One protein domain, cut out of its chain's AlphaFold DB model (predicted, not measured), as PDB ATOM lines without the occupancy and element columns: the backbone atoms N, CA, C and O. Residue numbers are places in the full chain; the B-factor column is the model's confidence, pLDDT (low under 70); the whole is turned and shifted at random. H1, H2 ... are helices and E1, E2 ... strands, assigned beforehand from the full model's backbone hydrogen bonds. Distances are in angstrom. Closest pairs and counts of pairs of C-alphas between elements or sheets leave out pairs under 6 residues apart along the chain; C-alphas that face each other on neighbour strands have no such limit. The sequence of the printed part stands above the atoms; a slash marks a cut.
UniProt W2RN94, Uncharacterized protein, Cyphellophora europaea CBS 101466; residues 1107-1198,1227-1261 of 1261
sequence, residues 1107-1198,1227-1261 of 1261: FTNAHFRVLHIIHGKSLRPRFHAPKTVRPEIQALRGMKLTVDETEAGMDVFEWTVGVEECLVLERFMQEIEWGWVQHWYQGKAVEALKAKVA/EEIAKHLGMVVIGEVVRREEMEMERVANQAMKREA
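This is residues 1107 to 1198 and 1227 to 1261 of the 1261 residues of an uncharacterized protein of Cyphellophora europaea CBS 101466 (UniProt W2RN94). Look for a small body with two helical arms sticking out at its opposite ends: a hairpin of strands E1 and E2 packs on the first part of the long helix H5, which together with H1, short H2 and the first part of H3 makes that body. One arm is residues 1177 to 1198, the last part of H3 and then H4; the other is residues 1241 to 1261, nearly all in H5. The 127 printed residues hold five named helices and two named strands, in the order H1, H2, E1, E2, H3, H4, H5; the sheet, order E1 - E2, is antiparallel, and the class is mostly helix. The whole is loose, with a radius of gyration of the C-alphas of 20.0 A and spans of 80 by 32 by 32 A, a rod in outline through its arms.

Start at E1, residues 1144 to 1147, and E2, residues 1157 to 1160: they form an antiparallel hairpin, with N 1145 and O 1159 2.8 A apart and N 1157 and O 1147 2.9 A apart, within hydrogen-bond range. Next find H5, residues 1227 to 1260; its closest C-alphas to E1 are those of Lys 1231 and Val 1147, 6.6 A apart. The hub is H3, residues 1163 to 1184, which touches three helices. With residues 1165 to 1169 alone it touches H5, at a steep tilt of 60 degrees, opposite ways; the closest C-alphas, of Leu 1169 and Ala 1230, are 7.0 A apart. H1, residues 1109 to 1122, touches H3 at a steep tilt of 52 degrees, closest at the C-alphas of Leu 1115 and Phe 1172, 6.0 A. H1 also touches H5, closest at the C-alphas of His 1116 and Val 1236, 6.1 A. H2, residues 1135 to 1139, touches H3, closest at the C-alphas of Ile 1137 and Cys 1166, 5.9 A. H4, residues 1189 to 1198, touches no helix. In H2, H3 and H4 every O i to N i+4 pair is within hydrogen-bond range; in H1 9 of 10 are, in H5 26 of 30.

Find C-alpha 1144 at (-24.146, -28.000, -42.921), where E1 begins. H5 runs 48.8 A from C-alpha 1227 at (-13.822, -27.333, -42.789) to C-alpha 1260 at (-39.621, -57.478, -71.199). H3 measures 31.5 A, H1 19.8 A and H4 13.8 A.

The C-alphas farthest apart, of Ala 1198 and Glu 1260, are 80.9 A apart. Residues 1199 to 1226 are not printed, and 41.1 A separates C-alphas 1198 and 1227 across the cut. The link from H1 to H2 is long, 12 residues. The pLDDT is under 70 at residues 1187 to 1189.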
ATOM      1  N   PHE A1107      -4.478 -29.377 -51.936       96.62
ATOM      2  CA  PHE A1107      -4.997 -30.707 -51.601       96.62
ATOM      3  C   PHE A1107      -4.928 -31.654 -52.815       96.62
ATOM      4  O   PHE A1107      -5.875 -31.842 -53.570       96.62
ATOM      5  N   THR A1108      -3.743 -32.219 -53.063       96.81
ATOM      6  CA  THR A1108      -3.481 -33.024 -54.271       96.81
ATOM      7  C   THR A1108      -4.297 -34.324 -54.335       96.81
ATOM      8  O   THR A1108      -4.677 -34.892 -53.310       96.81
ATOM      9  N   ASN A1109      -4.422 -34.893 -55.539       96.31
ATOM     10  CA  ASN A1109      -5.013 -36.215 -55.809       96.31
ATOM     11  C   ASN A1109      -4.507 -37.369 -54.915       96.31
ATOM     12  O   ASN A1109      -5.190 -38.384 -54.766       96.31
ATOM     13  N   ALA A1110      -3.322 -37.255 -54.310       96.25
ATOM     14  CA  ALA A1110      -2.825 -38.258 -53.370       96.25
ATOM     15  C   ALA A1110      -3.515 -38.170 -51.989       96.25
ATOM     16  O   ALA A1110      -3.737 -39.205 -51.359       96.25
ATOM     17  N   HIS A1111      -3.922 -36.969 -51.563       97.25
ATOM     18  CA  HIS A1111      -4.740 -36.736 -50.370       97.25
ATOM     19  C   HIS A1111      -6.166 -37.252 -50.587       97.25
ATOM     20  O   HIS A1111      -6.612 -38.094 -49.809       97.25
ATOM     21  N   PHE A1112      -6.820 -36.881 -51.698       96.62
ATOM     22  CA  PHE A1112      -8.130 -37.425 -52.095       96.62
ATOM     23  C   PHE A1112      -8.155 -38.956 -52.084       96.62
ATOM     24  O   PHE A1112      -9.031 -39.563 -51.471       96.62
ATOM     25  N   ARG A1113      -7.149 -39.608 -52.687       95.81
ATOM     26  CA  ARG A1113      -7.045 -41.077 -52.683       95.81
ATOM     27  C   ARG A1113      -6.929 -41.660 -51.276       95.81
ATOM     28  O   ARG A1113      -7.529 -42.701 -51.024       95.81
ATOM     29  N   VAL A1114      -6.192 -41.033 -50.356       96.75
ATOM     30  CA  VAL A1114      -6.099 -41.512 -48.964       96.75
ATOM     31  C   VAL A1114      -7.394 -41.257 -48.190       96.75
ATOM     32  O   VAL A1114      -7.830 -42.160 -47.478       96.75
ATOM     33  N   LEU A1115      -8.047 -40.108 -48.384       97.31
ATOM     34  CA  LEU A1115      -9.343 -39.778 -47.783       97.31
ATOM     35  C   LEU A1115     -10.431 -40.769 -48.231       97.31
ATOM     36  O   LEU A1115     -11.030 -41.437 -47.391       97.31
ATOM     37  N   HIS A1116     -10.574 -40.993 -49.540       96.44
ATOM     38  CA  HIS A1116     -11.476 -41.991 -50.131       96.44
ATOM     39  C   HIS A1116     -11.170 -43.423 -49.648       96.44
ATOM     40  O   HIS A1116     -12.068 -44.194 -49.315       96.44
ATOM     41  N   ILE A1117      -9.889 -43.799 -49.532       96.31
ATOM     42  CA  ILE A1117      -9.472 -45.103 -48.979       96.31
ATOM     43  C   ILE A1117      -9.782 -45.235 -47.475       96.31
ATOM     44  O   ILE A1117      -9.837 -46.362 -46.972       96.31
ATOM     45  N   ILE A1118      -9.952 -44.137 -46.738       96.75
ATOM     46  CA  ILE A1118     -10.374 -44.145 -45.330       96.75
ATOM     47  C   ILE A1118     -11.907 -44.142 -45.230       96.75
ATOM     48  O   ILE A1118     -12.428 -44.936 -44.449       96.75
ATOM     49  N   HIS A1119     -12.617 -43.395 -46.081       97.06
ATOM     50  CA  HIS A1119     -14.081 -43.440 -46.210       97.06
ATOM     51  C   HIS A1119     -14.585 -44.848 -46.583       97.06
ATOM     52  O   HIS A1119     -15.280 -45.503 -45.811       97.06
ATOM     53  N   GLY A1120     -14.064 -45.443 -47.660       95.94
ATOM     54  CA  GLY A1120     -14.352 -46.835 -48.039       95.94
ATOM     55  C   GLY A1120     -13.866 -47.904 -47.034       95.94
ATOM     56  O   GLY A1120     -13.992 -49.110 -47.292       95.94
ATOM     57  N   LYS A1121     -13.275 -47.497 -45.897       96.06
ATOM     58  CA  LYS A1121     -13.010 -48.328 -44.708       96.06
ATOM     59  C   LYS A1121     -13.906 -47.987 -43.510       96.06
ATOM     60  O   LYS A1121     -14.075 -48.896 -42.698       96.06
ATOM     61  N   SER A1122     -14.437 -46.767 -43.370       95.38
ATOM     62  CA  SER A1122     -15.395 -46.408 -42.308       95.38
ATOM     63  C   SER A1122     -16.732 -47.101 -42.515       95.38
ATOM     64  O   SER A1122     -17.211 -47.743 -41.586       95.38
ATOM     65  N   LEU A1123     -17.199 -47.173 -43.767       94.81
ATOM     66  CA  LEU A1123     -18.372 -47.945 -44.211       94.81
ATOM     67  C   LEU A1123     -18.284 -49.471 -43.952       94.81
ATOM     68  O   LEU A1123     -19.134 -50.246 -44.390       94.81
ATOM     69  N   ARG A1124     -17.235 -49.960 -43.273       93.88
ATOM     70  CA  ARG A1124     -17.053 -51.371 -42.909       93.88
ATOM     71  C   ARG A1124     -17.258 -51.537 -41.399       93.88
ATOM     72  O   ARG A1124     -16.537 -50.884 -40.645       93.88
ATOM     73  N   PRO A1125     -18.045 -52.528 -40.921       90.25
ATOM     74  CA  PRO A1125     -18.266 -52.818 -39.487       90.25
ATOM     75  C   PRO A1125     -17.033 -53.217 -38.639       90.25
ATOM     76  O   PRO A1125     -17.161 -53.818 -37.574       90.25
ATOM     77  N   ARG A1126     -15.815 -52.972 -39.132       92.56
ATOM     78  CA  ARG A1126     -14.532 -53.169 -38.445       92.56
ATOM     79  C   ARG A1126     -13.617 -51.947 -38.566       92.56
ATOM     80  O   ARG A1126     -12.404 -52.090 -38.402       92.56
ATOM     81  N   PHE A1127     -14.161 -50.770 -38.877       94.38
ATOM     82  CA  PHE A1127     -13.394 -49.533 -38.846       94.38
ATOM     83  C   PHE A1127     -12.782 -49.324 -37.459       94.38
ATOM     84  O   PHE A1127     -13.459 -49.397 -36.434       94.38
ATOM     85  N   HIS A1128     -11.475 -49.081 -37.417       94.69
ATOM     86  CA  HIS A1128     -10.788 -48.722 -36.183       94.69
ATOM     87  C   HIS A1128     -10.871 -47.210 -35.999       94.69
ATOM     88  O   HIS A1128      -9.896 -46.489 -36.221       94.69
ATOM     89  N   ALA A1129     -12.074 -46.772 -35.620       93.94
ATOM     90  CA  ALA A1129     -12.394 -45.401 -35.262       93.94
ATOM     91  C   ALA A1129     -11.341 -44.820 -34.292       93.94
ATOM     92  O   ALA A1129     -10.941 -45.509 -33.339       93.94
ATOM     93  N   PRO A1130     -10.878 -43.576 -34.510       96.69
ATOM     94  CA  PRO A1130     -10.077 -42.847 -33.535       96.69
ATOM     95  C   PRO A1130     -10.744 -42.835 -32.154       96.69
ATOM     96  O   PRO A1130     -11.951 -42.650 -32.033       96.69
ATOM     97  N   LYS A1131      -9.955 -43.033 -31.091       96.44
ATOM     98  CA  LYS A1131     -10.466 -43.020 -29.702       96.44
ATOM     99  C   LYS A1131     -10.805 -41.619 -29.189       96.44
ATOM    100  O   LYS A1131     -11.470 -41.485 -28.168       96.44
ATOM    101  N   THR A1132     -10.255 -40.616 -29.853       97.00
ATOM    102  CA  THR A1132     -10.289 -39.196 -29.523       97.00
ATOM    103  C   THR A1132     -10.318 -38.457 -30.848       97.00
ATOM    104  O   THR A1132      -9.505 -38.772 -31.718       97.00
ATOM    105  N   VAL A1133     -11.242 -37.513 -30.981       97.69
ATOM    106  CA  VAL A1133     -11.371 -36.596 -32.118       97.69
ATOM    107  C   VAL A1133     -10.965 -35.210 -31.619       97.69
ATOM    108  O   VAL A1133     -11.267 -34.868 -30.473       97.69
ATOM    109  N   ARG A1134     -10.244 -34.427 -32.427       96.88
ATOM    110  CA  ARG A1134      -9.906 -33.032 -32.097       96.88
ATOM    111  C   ARG A1134     -11.182 -32.216 -31.877       96.88
ATOM    112  O   ARG A1134     -12.141 -32.408 -32.625       96.88
ATOM    113  N   PRO A1135     -11.204 -31.278 -30.912       97.50
ATOM    114  CA  PRO A1135     -12.389 -30.462 -30.648       97.50
ATOM    115  C   PRO A1135     -12.827 -29.668 -31.886       97.50
ATOM    116  O   PRO A1135     -14.018 -29.508 -32.110       97.50
ATOM    117  N   GLU A1136     -11.874 -29.261 -32.728       97.00
ATOM    118  CA  GLU A1136     -12.102 -28.568 -34.001       97.00
ATOM    119  C   GLU A1136     -12.886 -29.450 -34.995       97.00
ATOM    120  O   GLU A1136     -13.928 -29.048 -35.498       97.00
ATOM    121  N   ILE A1137     -12.458 -30.703 -35.205       97.75
ATOM    122  CA  ILE A1137     -13.169 -31.675 -36.059       97.75
ATOM    123  C   ILE A1137     -14.527 -32.050 -35.444       97.75
ATOM    124  O   ILE A1137     -15.495 -32.293 -36.160       97.75
ATOM    125  N   GLN A1138     -14.613 -32.106 -34.112       98.00
ATOM    126  CA  GLN A1138     -15.860 -32.383 -33.401       98.00
ATOM    127  C   GLN A1138     -16.855 -31.210 -33.487       98.00
ATOM    128  O   GLN A1138     -18.059 -31.460 -33.459       98.00
ATOM    129  N   ALA A1139     -16.386 -29.967 -33.635       97.88
ATOM    130  CA  ALA A1139     -17.229 -28.788 -33.848       97.88
ATOM    131  C   ALA A1139     -17.908 -28.779 -35.229       97.88
ATOM    132  O   ALA A1139     -18.981 -28.204 -35.371       97.88
ATOM    133  N   LEU A1140     -17.348 -29.491 -36.217       98.00
ATOM    134  CA  LEU A1140     -17.993 -29.709 -37.518       98.00
ATOM    135  C   LEU A1140     -19.261 -30.576 -37.420       98.00
ATOM    136  O   LEU A1140     -20.066 -30.583 -38.345       98.00
ATOM    137  N   ARG A1141     -19.447 -31.344 -36.337       98.06
ATOM    138  CA  ARG A1141     -20.552 -32.304 -36.215       98.06
ATOM    139  C   ARG A1141     -21.908 -31.593 -36.260       98.06
ATOM    140  O   ARG A1141     -22.256 -30.851 -35.346       98.06
ATOM    141  N   GLY A1142     -22.720 -31.925 -37.260       97.75
ATOM    142  CA  GLY A1142     -24.027 -31.309 -37.501       97.75
ATOM    143  C   GLY A1142     -23.955 -29.969 -38.237       97.75
ATOM    144  O   GLY A1142     -24.998 -29.399 -38.547       97.75
ATOM    145  N   MET A1143     -22.756 -29.480 -38.564       97.94
ATOM    146  CA  MET A1143     -22.586 -28.336 -39.449       97.94
ATOM    147  C   MET A1143     -23.008 -28.735 -40.867       97.94
ATOM    148  O   MET A1143     -22.570 -29.765 -41.388       97.94
ATOM    149  N   LYS A1144     -23.858 -27.912 -41.488       97.38
ATOM    150  CA  LYS A1144     -24.146 -28.000 -42.921       97.38
ATOM    151  C   LYS A1144     -22.952 -27.469 -43.709       97.38
ATOM    152  O   LYS A1144     -22.498 -26.351 -43.473       97.38
ATOM    153  N   LEU A1145     -22.474 -28.261 -44.657       96.75
ATOM    154  CA  LEU A1145     -21.569 -27.849 -45.717       96.75
ATOM    155  C   LEU A1145     -22.345 -27.863 -47.029       96.75
ATOM    156  O   LEU A1145     -22.809 -28.916 -47.460       96.75
ATOM    157  N   THR A1146     -22.448 -26.704 -47.671       95.75
ATOM    158  CA  THR A1146     -22.726 -26.636 -49.102       95.75
ATOM    159  C   THR A1146     -21.463 -27.044 -49.857       95.75
ATOM    160  O   THR A1146     -20.388 -26.449 -49.687       95.75
ATOM    161  N   VAL A1147     -21.585 -28.093 -50.664       94.56
ATOM    162  CA  VAL A1147     -20.636 -28.420 -51.724       94.56
ATOM    163  C   VAL A1147     -21.232 -27.859 -53.005       94.56
ATOM    164  O   VAL A1147     -22.226 -28.362 -53.519       94.56
ATOM    165  N   ASP A1148     -20.658 -26.750 -53.450       93.06
ATOM    166  CA  ASP A1148     -21.039 -26.082 -54.684       93.06
ATOM    167  C   ASP A1148     -20.167 -26.646 -55.813       93.06
ATOM    168  O   ASP A1148     -18.984 -26.322 -55.911       93.06
ATOM    169  N   GLU A1149     -20.737 -27.569 -56.587       88.62
ATOM    170  CA  GLU A1149     -20.130 -28.165 -57.785       88.62
ATOM    171  C   GLU A1149     -20.830 -27.654 -59.065       88.62
ATOM    172  O   GLU A1149     -20.791 -28.310 -60.108       88.62
ATOM    173  N   THR A1150     -21.417 -26.448 -59.024       92.25
ATOM    174  CA  THR A1150     -22.050 -25.822 -60.202       92.25
ATOM    175  C   THR A1150     -21.053 -25.533 -61.328       92.25
ATOM    176  O   THR A1150     -21.409 -25.660 -62.498       92.25
ATOM    177  N   GLU A1151     -19.776 -25.277 -61.011       87.12
ATOM    178  CA  GLU A1151     -18.674 -25.226 -61.996       87.12
ATOM    179  C   GLU A1151     -18.474 -26.556 -62.757       87.12
ATOM    180  O   GLU A1151     -17.887 -26.566 -63.837       87.12
ATOM    181  N   ALA A1152     -18.958 -27.677 -62.209       85.12
ATOM    182  CA  ALA A1152     -18.950 -29.003 -62.828       85.12
ATOM    183  C   ALA A1152     -20.338 -29.440 -63.345       85.12
ATOM    184  O   ALA A1152     -20.506 -30.597 -63.726       85.12
ATOM    185  N   GLY A1153     -21.327 -28.537 -63.352       90.56
ATOM    186  CA  GLY A1153     -22.695 -28.815 -63.800       90.56
ATOM    187  C   GLY A1153     -23.559 -29.610 -62.813       90.56
ATOM    188  O   GLY A1153     -24.608 -30.107 -63.213       90.56
ATOM    189  N   MET A1154     -23.148 -29.747 -61.546       88.00
ATOM    190  CA  MET A1154     -23.940 -30.417 -60.505       88.00
ATOM    191  C   MET A1154     -24.598 -29.408 -59.555       88.00
ATOM    192  O   MET A1154     -24.004 -28.389 -59.199       88.00
ATOM    193  N   ASP A1155     -25.826 -29.712 -59.128       92.75
ATOM    194  CA  ASP A1155     -26.582 -28.891 -58.178       92.75
ATOM    195  C   ASP A1155     -25.860 -28.728 -56.829       92.75
ATOM    196  O   ASP A1155     -25.120 -29.604 -56.371       92.75
ATOM    197  N   VAL A1156     -26.121 -27.605 -56.149       94.25
ATOM    198  CA  VAL A1156     -25.518 -27.284 -54.845       94.25
ATOM    199  C   VAL A1156     -25.955 -28.300 -53.785       94.25
ATOM    200  O   VAL A1156     -27.071 -28.254 -53.266       94.25
ATOM    201  N   PHE A1157     -25.047 -29.199 -53.408       94.19
ATOM    202  CA  PHE A1157     -25.340 -30.287 -52.482       94.19
ATOM    203  C   PHE A1157     -25.169 -29.837 -51.024       94.19
ATOM    204  O   PHE A1157     -24.053 -29.601 -50.550       94.19
ATOM    205  N   GLU A1158     -26.270 -29.745 -50.273       95.38
ATOM    206  CA  GLU A1158     -26.216 -29.572 -48.818       95.38
ATOM    207  C   GLU A1158     -25.964 -30.902 -48.098       95.38
ATOM    208  O   GLU A1158     -26.785 -31.818 -48.125       95.38
ATOM    209  N   TRP A1159     -24.866 -30.975 -47.345       95.62
ATOM    210  CA  TRP A1159     -24.513 -32.138 -46.533       95.62
ATOM    211  C   TRP A1159     -24.252 -31.766 -45.069       95.62
ATOM    212  O   TRP A1159     -23.466 -30.869 -44.770       95.62
ATOM    213  N   THR A1160     -24.871 -32.475 -44.122       97.25
ATOM    214  CA  THR A1160     -24.556 -32.356 -42.688       97.25
ATOM    215  C   THR A1160     -23.450 -33.329 -42.288       97.25
ATOM    216  O   THR A1160     -23.659 -34.540 -42.360       97.25
ATOM    217  N   VAL A1161     -22.321 -32.829 -41.778       98.06
ATOM    218  CA  VAL A1161     -21.207 -33.687 -41.331       98.06
ATOM    219  C   VAL A1161     -21.624 -34.513 -40.107       98.06
ATOM    220  O   VAL A1161     -21.846 -33.973 -39.018       98.06
ATOM    221  N   GLY A1162     -21.735 -35.832 -40.268       97.75
ATOM    222  CA  GLY A1162     -22.097 -36.755 -39.198       97.75
ATOM    223  C   GLY A1162     -20.937 -37.160 -38.278       97.75
ATOM    224  O   GLY A1162     -19.798 -36.698 -38.373       97.75
ATOM    225  N   VAL A1163     -21.243 -38.049 -37.325       97.44
ATOM    226  CA  VAL A1163     -20.264 -38.549 -36.338       97.44
ATOM    227  C   VAL A1163     -19.233 -39.478 -36.978       97.44
ATOM    228  O   VAL A1163     -18.072 -39.478 -36.564       97.44
ATOM    229  N   GLU A1164     -19.631 -40.278 -37.968       96.75
ATOM    230  CA  GLU A1164     -18.720 -41.218 -38.628       96.75
ATOM    231  C   GLU A1164     -17.702 -40.472 -39.494       96.75
ATOM    232  O   GLU A1164     -16.556 -40.896 -39.636       96.75
ATOM    233  N   GLU A1165     -18.085 -39.304 -39.990       97.31
ATOM    234  CA  GLU A1165     -17.315 -38.475 -40.900       97.31
ATOM    235  C   GLU A1165     -16.329 -37.595 -40.122       97.31
ATOM    236  O   GLU A1165     -15.158 -37.537 -40.495       97.31
ATOM    237  N   CYS A1166     -16.699 -37.089 -38.937       98.12
ATOM    238  CA  CYS A1166     -15.723 -36.610 -37.943       98.12
ATOM    239  C   CYS A1166     -14.660 -37.683 -37.606       98.12
ATOM    240  O   CYS A1166     -13.477 -37.368 -37.454       98.12
ATOM    241  N   LEU A1167     -15.048 -38.965 -37.517       97.56
ATOM    242  CA  LEU A1167     -14.113 -40.076 -37.279       97.56
ATOM    243  C   LEU A1167     -13.262 -40.423 -38.518       97.56
ATOM    244  O   LEU A1167     -12.124 -40.870 -38.354       97.56
ATOM    245  N   VAL A1168     -13.763 -40.201 -39.739       97.81
ATOM    246  CA  VAL A1168     -12.985 -40.289 -40.994       97.81
ATOM    247  C   VAL A1168     -11.953 -39.166 -41.073       97.81
ATOM    248  O   VAL A1168     -10.789 -39.456 -41.353       97.81
ATOM    249  N   LEU A1169     -12.341 -37.924 -40.776       97.75
ATOM    250  CA  LEU A1169     -11.467 -36.746 -40.801       97.75
ATOM    251  C   LEU A1169     -10.312 -36.879 -39.800       97.75
ATOM    252  O   LEU A1169      -9.147 -36.784 -40.186       97.75
ATOM    253  N   GLU A1170     -10.602 -37.224 -38.542       97.56
ATOM    254  CA  GLU A1170      -9.554 -37.495 -37.548       97.56
ATOM    255  C   GLU A1170      -8.669 -38.678 -37.977       97.56
ATOM    256  O   GLU A1170      -7.447 -38.625 -37.835       97.56
ATOM    257  N   ARG A1171      -9.244 -39.747 -38.555       97.25
ATOM    258  CA  ARG A1171      -8.453 -40.892 -39.038       97.25
ATOM    259  C   ARG A1171      -7.539 -40.511 -40.204       97.25
ATOM    260  O   ARG A1171      -6.432 -41.042 -40.286       97.25
ATOM    261  N   PHE A1172      -7.986 -39.621 -41.083       97.50
ATOM    262  CA  PHE A1172      -7.209 -39.076 -42.194       97.50
ATOM    263  C   PHE A1172      -6.044 -38.217 -41.693       97.50
ATOM    264  O   PHE A1172      -4.901 -38.476 -42.076       97.50
ATOM    265  N   MET A1173      -6.300 -37.290 -40.763       96.94
ATOM    266  CA  MET A1173      -5.248 -36.467 -40.157       96.94
ATOM    267  C   MET A1173      -4.212 -37.332 -39.423       96.94
ATOM    268  O   MET A1173      -3.014 -37.198 -39.671       96.94
ATOM    269  N   GLN A1174      -4.657 -38.317 -38.634       95.62
ATOM    270  CA  GLN A1174      -3.765 -39.279 -37.973       95.62
ATOM    271  C   GLN A1174      -2.928 -40.116 -38.953       95.62
ATOM    272  O   GLN A1174      -1.781 -40.428 -38.646       95.62
ATOM    273  N   GLU A1175      -3.456 -40.514 -40.116       95.44
ATOM    274  CA  GLU A1175      -2.699 -41.313 -41.094       95.44
ATOM    275  C   GLU A1175      -1.626 -40.472 -41.815       95.44
ATOM    276  O   GLU A1175      -0.525 -40.971 -42.063       95.44
ATOM    277  N   ILE A1176      -1.901 -39.190 -42.093       95.38
ATOM    278  CA  ILE A1176      -0.923 -38.247 -42.665       95.38
ATOM    279  C   ILE A1176       0.165 -37.897 -41.648       95.38
ATOM    280  O   ILE A1176       1.352 -38.030 -41.961       95.38
ATOM    281  N   GLU A1177      -0.207 -37.540 -40.416       94.62
ATOM    282  CA  GLU A1177       0.741 -37.313 -39.317       94.62
ATOM    283  C   GLU A1177       1.614 -38.546 -39.085       94.62
ATOM    284  O   GLU A1177       2.835 -38.440 -39.014       94.62
ATOM    285  N   TRP A1178       1.029 -39.746 -39.064       93.38
ATOM    286  CA  TRP A1178       1.779 -40.999 -38.943       93.38
ATOM    287  C   TRP A1178       2.729 -41.242 -40.128       93.38
ATOM    288  O   TRP A1178       3.823 -41.786 -39.945       93.38
ATOM    289  N   GLY A1179       2.365 -40.787 -41.330       92.38
ATOM    290  CA  GLY A1179       3.254 -40.713 -42.490       92.38
ATOM    291  C   GLY A1179       4.468 -39.809 -42.244       92.38
ATOM    292  O   GLY A1179       5.604 -40.250 -42.449       92.38
ATOM    293  N   TRP A1180       4.248 -38.592 -41.738       91.62
ATOM    294  CA  TRP A1180       5.311 -37.651 -41.350       91.62
ATOM    295  C   TRP A1180       6.199 -38.198 -40.236       91.62
ATOM    296  O   TRP A1180       7.411 -38.286 -40.426       91.62
ATOM    297  N   VAL A1181       5.610 -38.650 -39.125       89.81
ATOM    298  CA  VAL A1181       6.280 -39.320 -37.994       89.81
ATOM    299  C   VAL A1181       7.242 -40.390 -38.506       89.81
ATOM    300  O   VAL A1181       8.420 -40.421 -38.146       89.81
ATOM    301  N   GLN A1182       6.761 -41.270 -39.386       88.00
ATOM    302  CA  GLN A1182       7.562 -42.372 -39.903       88.00
ATOM    303  C   GLN A1182       8.582 -41.968 -40.963       88.00
ATOM    304  O   GLN A1182       9.560 -42.695 -41.135       88.00
ATOM    305  N   HIS A1183       8.391 -40.864 -41.681       87.06
ATOM    306  CA  HIS A1183       9.418 -40.312 -42.562       87.06
ATOM    307  C   HIS A1183      10.541 -39.663 -41.736       87.06
ATOM    308  O   HIS A1183      11.711 -40.014 -41.894       87.06
ATOM    309  N   TRP A1184      10.169 -38.818 -40.771       86.62
ATOM    310  CA  TRP A1184      11.056 -38.104 -39.847       86.62
ATOM    311  C   TRP A1184      11.945 -39.067 -39.041       86.62
ATOM    312  O   TRP A1184      13.166 -38.908 -39.008       86.62
ATOM    313  N   TYR A1185      11.364 -40.146 -38.495       85.31
ATOM    314  CA  TYR A1185      12.116 -41.216 -37.825       85.31
ATOM    315  C   TYR A1185      13.010 -42.059 -38.755       85.31
ATOM    316  O   TYR A1185      13.901 -42.750 -38.258       85.31
ATOM    317  N   GLN A1186      12.790 -42.058 -40.076       80.62
ATOM    318  CA  GLN A1186      13.529 -42.919 -41.010       80.62
ATOM    319  C   GLN A1186      14.712 -42.252 -41.715       80.62
ATOM    320  O   GLN A1186      15.539 -42.988 -42.260       80.62
ATOM    321  N   GLY A1187      14.844 -40.922 -41.698       66.12
ATOM    322  CA  GLY A1187      15.989 -40.271 -42.335       66.12
ATOM    323  C   GLY A1187      16.204 -38.807 -41.959       66.12
ATOM    324  O   GLY A1187      15.278 -38.006 -42.004       66.12
ATOM    325  N   LYS A1188      17.471 -38.472 -41.677       65.94
ATOM    326  CA  LYS A1188      18.086 -37.134 -41.560       65.94
ATOM    327  C   LYS A1188      17.493 -36.126 -40.567       65.94
ATOM    328  O   LYS A1188      18.285 -35.474 -39.902       65.94
ATOM    329  N   ALA A1189      16.179 -35.985 -40.402       69.88
ATOM    330  CA  ALA A1189      15.589 -34.995 -39.496       69.88
ATOM    331  C   ALA A1189      15.956 -35.268 -38.025       69.88
ATOM    332  O   ALA A1189      16.483 -34.389 -37.348       69.88
ATOM    333  N   VAL A1190      15.840 -36.525 -37.578       75.69
ATOM    334  CA  VAL A1190      16.348 -36.981 -36.266       75.69
ATOM    335  C   VAL A1190      17.855 -36.742 -36.103       75.69
ATOM    336  O   VAL A1190      18.321 -36.508 -34.992       75.69
ATOM    337  N   GLU A1191      18.644 -36.815 -37.177       81.19
ATOM    338  CA  GLU A1191      20.092 -36.572 -37.119       81.19
ATOM    339  C   GLU A1191      20.421 -35.074 -37.102       81.19
ATOM    340  O   GLU A1191      21.322 -34.667 -36.377       81.19
ATOM    341  N   ALA A1192      19.648 -34.247 -37.807       79.75
ATOM    342  CA  ALA A1192      19.746 -32.792 -37.777       79.75
ATOM    343  C   ALA A1192      19.315 -32.217 -36.419       79.75
ATOM    344  O   ALA A1192      19.995 -31.340 -35.891       79.75
ATOM    345  N   LEU A1193      18.248 -32.740 -35.805       78.81
ATOM    346  CA  LEU A1193      17.833 -32.327 -34.463       78.81
ATOM    347  C   LEU A1193      18.840 -32.796 -33.401       78.81
ATOM    348  O   LEU A1193      19.233 -32.009 -32.545       78.81
ATOM    349  N   LYS A1194      19.386 -34.017 -33.524       83.75
ATOM    350  CA  LYS A1194      20.549 -34.444 -32.722       83.75
ATOM    351  C   LYS A1194      21.781 -33.568 -32.947       83.75
ATOM    352  O   LYS A1194      22.519 -33.355 -31.995       83.75
ATOM    353  N   ALA A1195      22.013 -33.061 -34.158       85.25
ATOM    354  CA  ALA A1195      23.122 -32.152 -34.442       85.25
ATOM    355  C   ALA A1195      22.906 -30.763 -33.814       85.25
ATOM    356  O   ALA A1195      23.854 -30.220 -33.259       85.25
ATOM    357  N   LYS A1196      21.678 -30.222 -33.824       84.75
ATOM    358  CA  LYS A1196      21.323 -28.992 -33.087       84.75
ATOM    359  C   LYS A1196      21.538 -29.157 -31.579       84.75
ATOM    360  O   LYS A1196      22.238 -28.354 -30.969       84.75
ATOM    361  N   VAL A1197      21.028 -30.247 -30.998       86.69
ATOM    362  CA  VAL A1197      21.258 -30.596 -29.583       86.69
ATOM    363  C   VAL A1197      22.758 -30.751 -29.291       86.69
ATOM    364  O   VAL A1197      23.258 -30.166 -28.340       86.69
ATOM    365  N   ALA A1198      23.515 -31.449 -30.145       86.50
ATOM    366  CA  ALA A1198      24.960 -31.643 -29.977       86.50
ATOM    367  C   ALA A1198      25.813 -30.369 -30.161       86.50
ATOM    368  O   ALA A1198      27.002 -30.395 -29.849       86.50
ATOM    369  N   GLU A1227     -12.714 -27.597 -41.862       96.69
ATOM    370  CA  GLU A1227     -13.822 -27.333 -42.789       96.69
ATOM    371  C   GLU A1227     -13.433 -27.606 -44.251       96.69
ATOM    372  O   GLU A1227     -14.245 -28.103 -45.026       96.69
ATOM    373  N   GLU A1228     -12.188 -27.323 -44.640       96.44
ATOM    374  CA  GLU A1228     -11.676 -27.542 -46.000       96.44
ATOM    375  C   GLU A1228     -11.483 -29.041 -46.266       96.44
ATOM    376  O   GLU A1228     -11.925 -29.567 -47.288       96.44
ATOM    377  N   ILE A1229     -10.915 -29.767 -45.295       96.75
ATOM    378  CA  ILE A1229     -10.802 -31.234 -45.360       96.75
ATOM    379  C   ILE A1229     -12.202 -31.878 -45.349       96.75
ATOM    380  O   ILE A1229     -12.425 -32.873 -46.040       96.75
ATOM    381  N   ALA A1230     -13.163 -31.297 -44.625       97.25
ATOM    382  CA  ALA A1230     -14.553 -31.739 -44.630       97.25
ATOM    383  C   ALA A1230     -15.254 -31.476 -45.972       97.25
ATOM    384  O   ALA A1230     -15.924 -32.378 -46.460       97.25
ATOM    385  N   LYS A1231     -15.028 -30.336 -46.642       96.25
ATOM    386  CA  LYS A1231     -15.485 -30.128 -48.032       96.25
ATOM    387  C   LYS A1231     -14.898 -31.175 -48.984       96.25
ATOM    388  O   LYS A1231     -15.637 -31.780 -49.754       96.25
ATOM    389  N   HIS A1232     -13.602 -31.474 -48.876       96.56
ATOM    390  CA  HIS A1232     -12.973 -32.549 -49.657       96.56
ATOM    391  C   HIS A1232     -13.511 -33.954 -49.326       96.56
ATOM    392  O   HIS A1232     -13.477 -34.831 -50.190       96.56
ATOM    393  N   LEU A1233     -14.022 -34.182 -48.109       96.00
ATOM    394  CA  LEU A1233     -14.756 -35.402 -47.763       96.00
ATOM    395  C   LEU A1233     -16.177 -35.387 -48.344       96.00
ATOM    396  O   LEU A1233     -16.621 -36.424 -48.816       96.00
ATOM    397  N   GLY A1234     -16.842 -34.230 -48.381       94.94
ATOM    398  CA  GLY A1234     -18.146 -34.043 -49.019       94.94
ATOM    399  C   GLY A1234     -18.136 -34.496 -50.476       94.94
ATOM    400  O   GLY A1234     -18.879 -35.405 -50.819       94.94
ATOM    401  N   MET A1235     -17.204 -33.991 -51.290       94.88
ATOM    402  CA  MET A1235     -17.037 -34.418 -52.695       94.88
ATOM    403  C   MET A1235     -16.782 -35.938 -52.828       94.88
ATOM    404  O   MET A1235     -17.276 -36.600 -53.740       94.88
ATOM    405  N   VAL A1236     -16.052 -36.538 -51.874       95.69
ATOM    406  CA  VAL A1236     -15.827 -37.998 -51.803       95.69
ATOM    407  C   VAL A1236     -17.101 -38.778 -51.441       95.69
ATOM    408  O   VAL A1236     -17.283 -39.886 -51.946       95.69
ATOM    409  N   VAL A1237     -17.962 -38.224 -50.582       94.38
ATOM    410  CA  VAL A1237     -19.250 -38.808 -50.172       94.38
ATOM    411  C   VAL A1237     -20.278 -38.681 -51.296       94.38
ATOM    412  O   VAL A1237     -20.847 -39.698 -51.683       94.38
ATOM    413  N   ILE A1238     -20.457 -37.483 -51.862       93.62
ATOM    414  CA  ILE A1238     -21.347 -37.180 -52.999       93.62
ATOM    415  C   ILE A1238     -21.027 -38.115 -54.158       93.62
ATOM    416  O   ILE A1238     -21.865 -38.919 -54.561       93.62
ATOM    417  N   GLY A1239     -19.764 -38.138 -54.587       93.06
ATOM    418  CA  GLY A1239     -19.308 -39.033 -55.640       93.06
ATOM    419  C   GLY A1239     -19.429 -40.526 -55.306       93.06
ATOM    420  O   GLY A1239     -19.258 -41.332 -56.210       93.06
ATOM    421  N   GLU A1240     -19.686 -40.945 -54.057       93.25
ATOM    422  CA  GLU A1240     -20.000 -42.340 -53.677       93.25
ATOM    423  C   GLU A1240     -21.512 -42.605 -53.491       93.25
ATOM    424  O   GLU A1240     -21.924 -43.769 -53.524       93.25
ATOM    425  N   VAL A1241     -22.331 -41.558 -53.349       91.44
ATOM    426  CA  VAL A1241     -23.800 -41.606 -53.437       91.44
ATOM    427  C   VAL A1241     -24.231 -41.679 -54.902       91.44
ATOM    428  O   VAL A1241     -24.858 -42.667 -55.272       91.44
ATOM    429  N   VAL A1242     -23.771 -40.752 -55.751       92.94
ATOM    430  CA  VAL A1242     -24.072 -40.725 -57.197       92.94
ATOM    431  C   VAL A1242     -23.722 -42.069 -57.849       92.94
ATOM    432  O   VAL A1242     -24.596 -42.746 -58.377       92.94
ATOM    433  N   ARG A1243     -22.494 -42.576 -57.647       93.12
ATOM    434  CA  ARG A1243     -22.059 -43.911 -58.130       93.12
ATOM    435  C   ARG A1243     -22.831 -45.115 -57.574       93.12
ATOM    436  O   ARG A1243     -22.598 -46.245 -58.007       93.12
ATOM    437  N   ARG A1244     -23.676 -44.927 -56.560       93.06
ATOM    438  CA  ARG A1244     -24.582 -45.960 -56.034       93.06
ATOM    439  C   ARG A1244     -25.967 -45.836 -56.653       93.06
ATOM    440  O   ARG A1244     -26.579 -46.862 -56.927       93.06
ATOM    441  N   GLU A1245     -26.431 -44.615 -56.873       92.75
ATOM    442  CA  GLU A1245     -27.706 -44.314 -57.518       92.75
ATOM    443  C   GLU A1245     -27.644 -44.655 -59.012       92.75
ATOM    444  O   GLU A1245     -28.483 -45.425 -59.467       92.75
ATOM    445  N   GLU A1246     -26.573 -44.276 -59.720       94.75
ATOM    446  CA  GLU A1246     -26.223 -44.779 -61.064       94.75
ATOM    447  C   GLU A1246     -26.310 -46.313 -61.140       94.75
ATOM    448  O   GLU A1246     -26.966 -46.870 -62.016       94.75
ATOM    449  N   MET A1247     -25.680 -47.016 -60.190       96.38
ATOM    450  CA  MET A1247     -25.625 -48.482 -60.172       96.38
ATOM    451  C   MET A1247     -26.982 -49.129 -59.857       96.38
ATOM    452  O   MET A1247     -27.263 -50.225 -60.344       96.38
ATOM    453  N   GLU A1248     -27.831 -48.489 -59.049       97.50
ATOM    454  CA  GLU A1248     -29.185 -48.985 -58.786       97.50
ATOM    455  C   GLU A1248     -30.135 -48.650 -59.949       97.50
ATOM    456  O   GLU A1248     -30.966 -49.487 -60.294       97.50
ATOM    457  N   MET A1249     -29.962 -47.517 -60.640       97.00
ATOM    458  CA  MET A1249     -30.656 -47.220 -61.902       97.00
ATOM    459  C   MET A1249     -30.258 -48.211 -63.003       97.00
ATOM    460  O   MET A1249     -31.135 -48.814 -63.620       97.00
ATOM    461  N   GLU A1250     -28.961 -48.492 -63.180       97.75
ATOM    462  CA  GLU A1250     -28.463 -49.522 -64.105       97.75
ATOM    463  C   GLU A1250     -29.053 -50.899 -63.759       97.75
ATOM    464  O   GLU A1250     -29.486 -51.650 -64.636       97.75
ATOM    465  N   ARG A1251     -29.135 -51.236 -62.467       97.81
ATOM    466  CA  ARG A1251     -29.751 -52.476 -61.978       97.81
ATOM    467  C   ARG A1251     -31.254 -52.531 -62.263       97.81
ATOM    468  O   ARG A1251     -31.742 -53.590 -62.663       97.81
ATOM    469  N   VAL A1252     -31.984 -51.434 -62.060       98.25
ATOM    470  CA  VAL A1252     -33.426 -51.330 -62.339       98.25
ATOM    471  C   VAL A1252     -33.688 -51.430 -63.841       98.25
ATOM    472  O   VAL A1252     -34.550 -52.216 -64.232       98.25
ATOM    473  N   ALA A1253     -32.900 -50.759 -64.684       98.00
ATOM    474  CA  ALA A1253     -32.971 -50.864 -66.142       98.00
ATOM    475  C   ALA A1253     -32.691 -52.300 -66.626       98.00
ATOM    476  O   ALA A1253     -33.508 -52.888 -67.335       98.00
ATOM    477  N   ASN A1254     -31.613 -52.932 -66.145       98.00
ATOM    478  CA  ASN A1254     -31.326 -54.349 -66.408       98.00
ATOM    479  C   ASN A1254     -32.456 -55.280 -65.920       98.00
ATOM    480  O   ASN A1254     -32.721 -56.317 -66.533       98.00
ATOM    481  N   GLN A1255     -33.139 -54.945 -64.819       98.06
ATOM    482  CA  GLN A1255     -34.285 -55.709 -64.319       98.06
ATOM    483  C   GLN A1255     -35.576 -55.448 -65.118       98.06
ATOM    484  O   GLN A1255     -36.416 -56.347 -65.189       98.06
ATOM    485  N   ALA A1256     -35.735 -54.272 -65.728       98.06
ATOM    486  CA  ALA A1256     -36.832 -53.941 -66.634       98.06
ATOM    487  C   ALA A1256     -36.679 -54.674 -67.976       98.06
ATOM    488  O   ALA A1256     -37.568 -55.441 -68.338       98.06
ATOM    489  N   MET A1257     -35.510 -54.586 -68.621       97.94
ATOM    490  CA  MET A1257     -35.194 -55.358 -69.838       97.94
ATOM    491  C   MET A1257     -35.377 -56.871 -69.622       97.94
ATOM    492  O   MET A1257     -35.870 -57.583 -70.487       97.94
ATOM    493  N   LYS A1258     -35.052 -57.375 -68.422       98.12
ATOM    494  CA  LYS A1258     -35.255 -58.783 -68.020       98.12
ATOM    495  C   LYS A1258     -36.699 -59.138 -67.589       98.12
ATOM    496  O   LYS A1258     -36.966 -60.261 -67.162       98.12
ATOM    497  N   ARG A1259     -37.630 -58.187 -67.630       97.56
ATOM    498  CA  ARG A1259     -39.082 -58.427 -67.518       97.56
ATOM    499  C   ARG A1259     -39.787 -58.325 -68.870       97.56
ATOM    500  O   ARG A1259     -40.875 -58.872 -69.005       97.56
ATOM    501  N   GLU A1260     -39.176 -57.621 -69.814       96.75
ATOM    502  CA  GLU A1260     -39.621 -57.478 -71.199       96.75
ATOM    503  C   GLU A1260     -39.208 -58.682 -72.073       96.75
ATOM    504  O   GLU A1260     -39.953 -59.064 -72.975       96.75
ATOM    505  N   ALA A1261     -38.065 -59.312 -71.757       94.50
ATOM    506  CA  ALA A1261     -37.520 -60.518 -72.401       94.50
ATOM    507  C   ALA A1261     -37.728 -61.822 -71.599       94.50
ATOM    508  O   ALA A1261     -37.979 -62.863 -72.252       94.50
TER     509      ALA A1261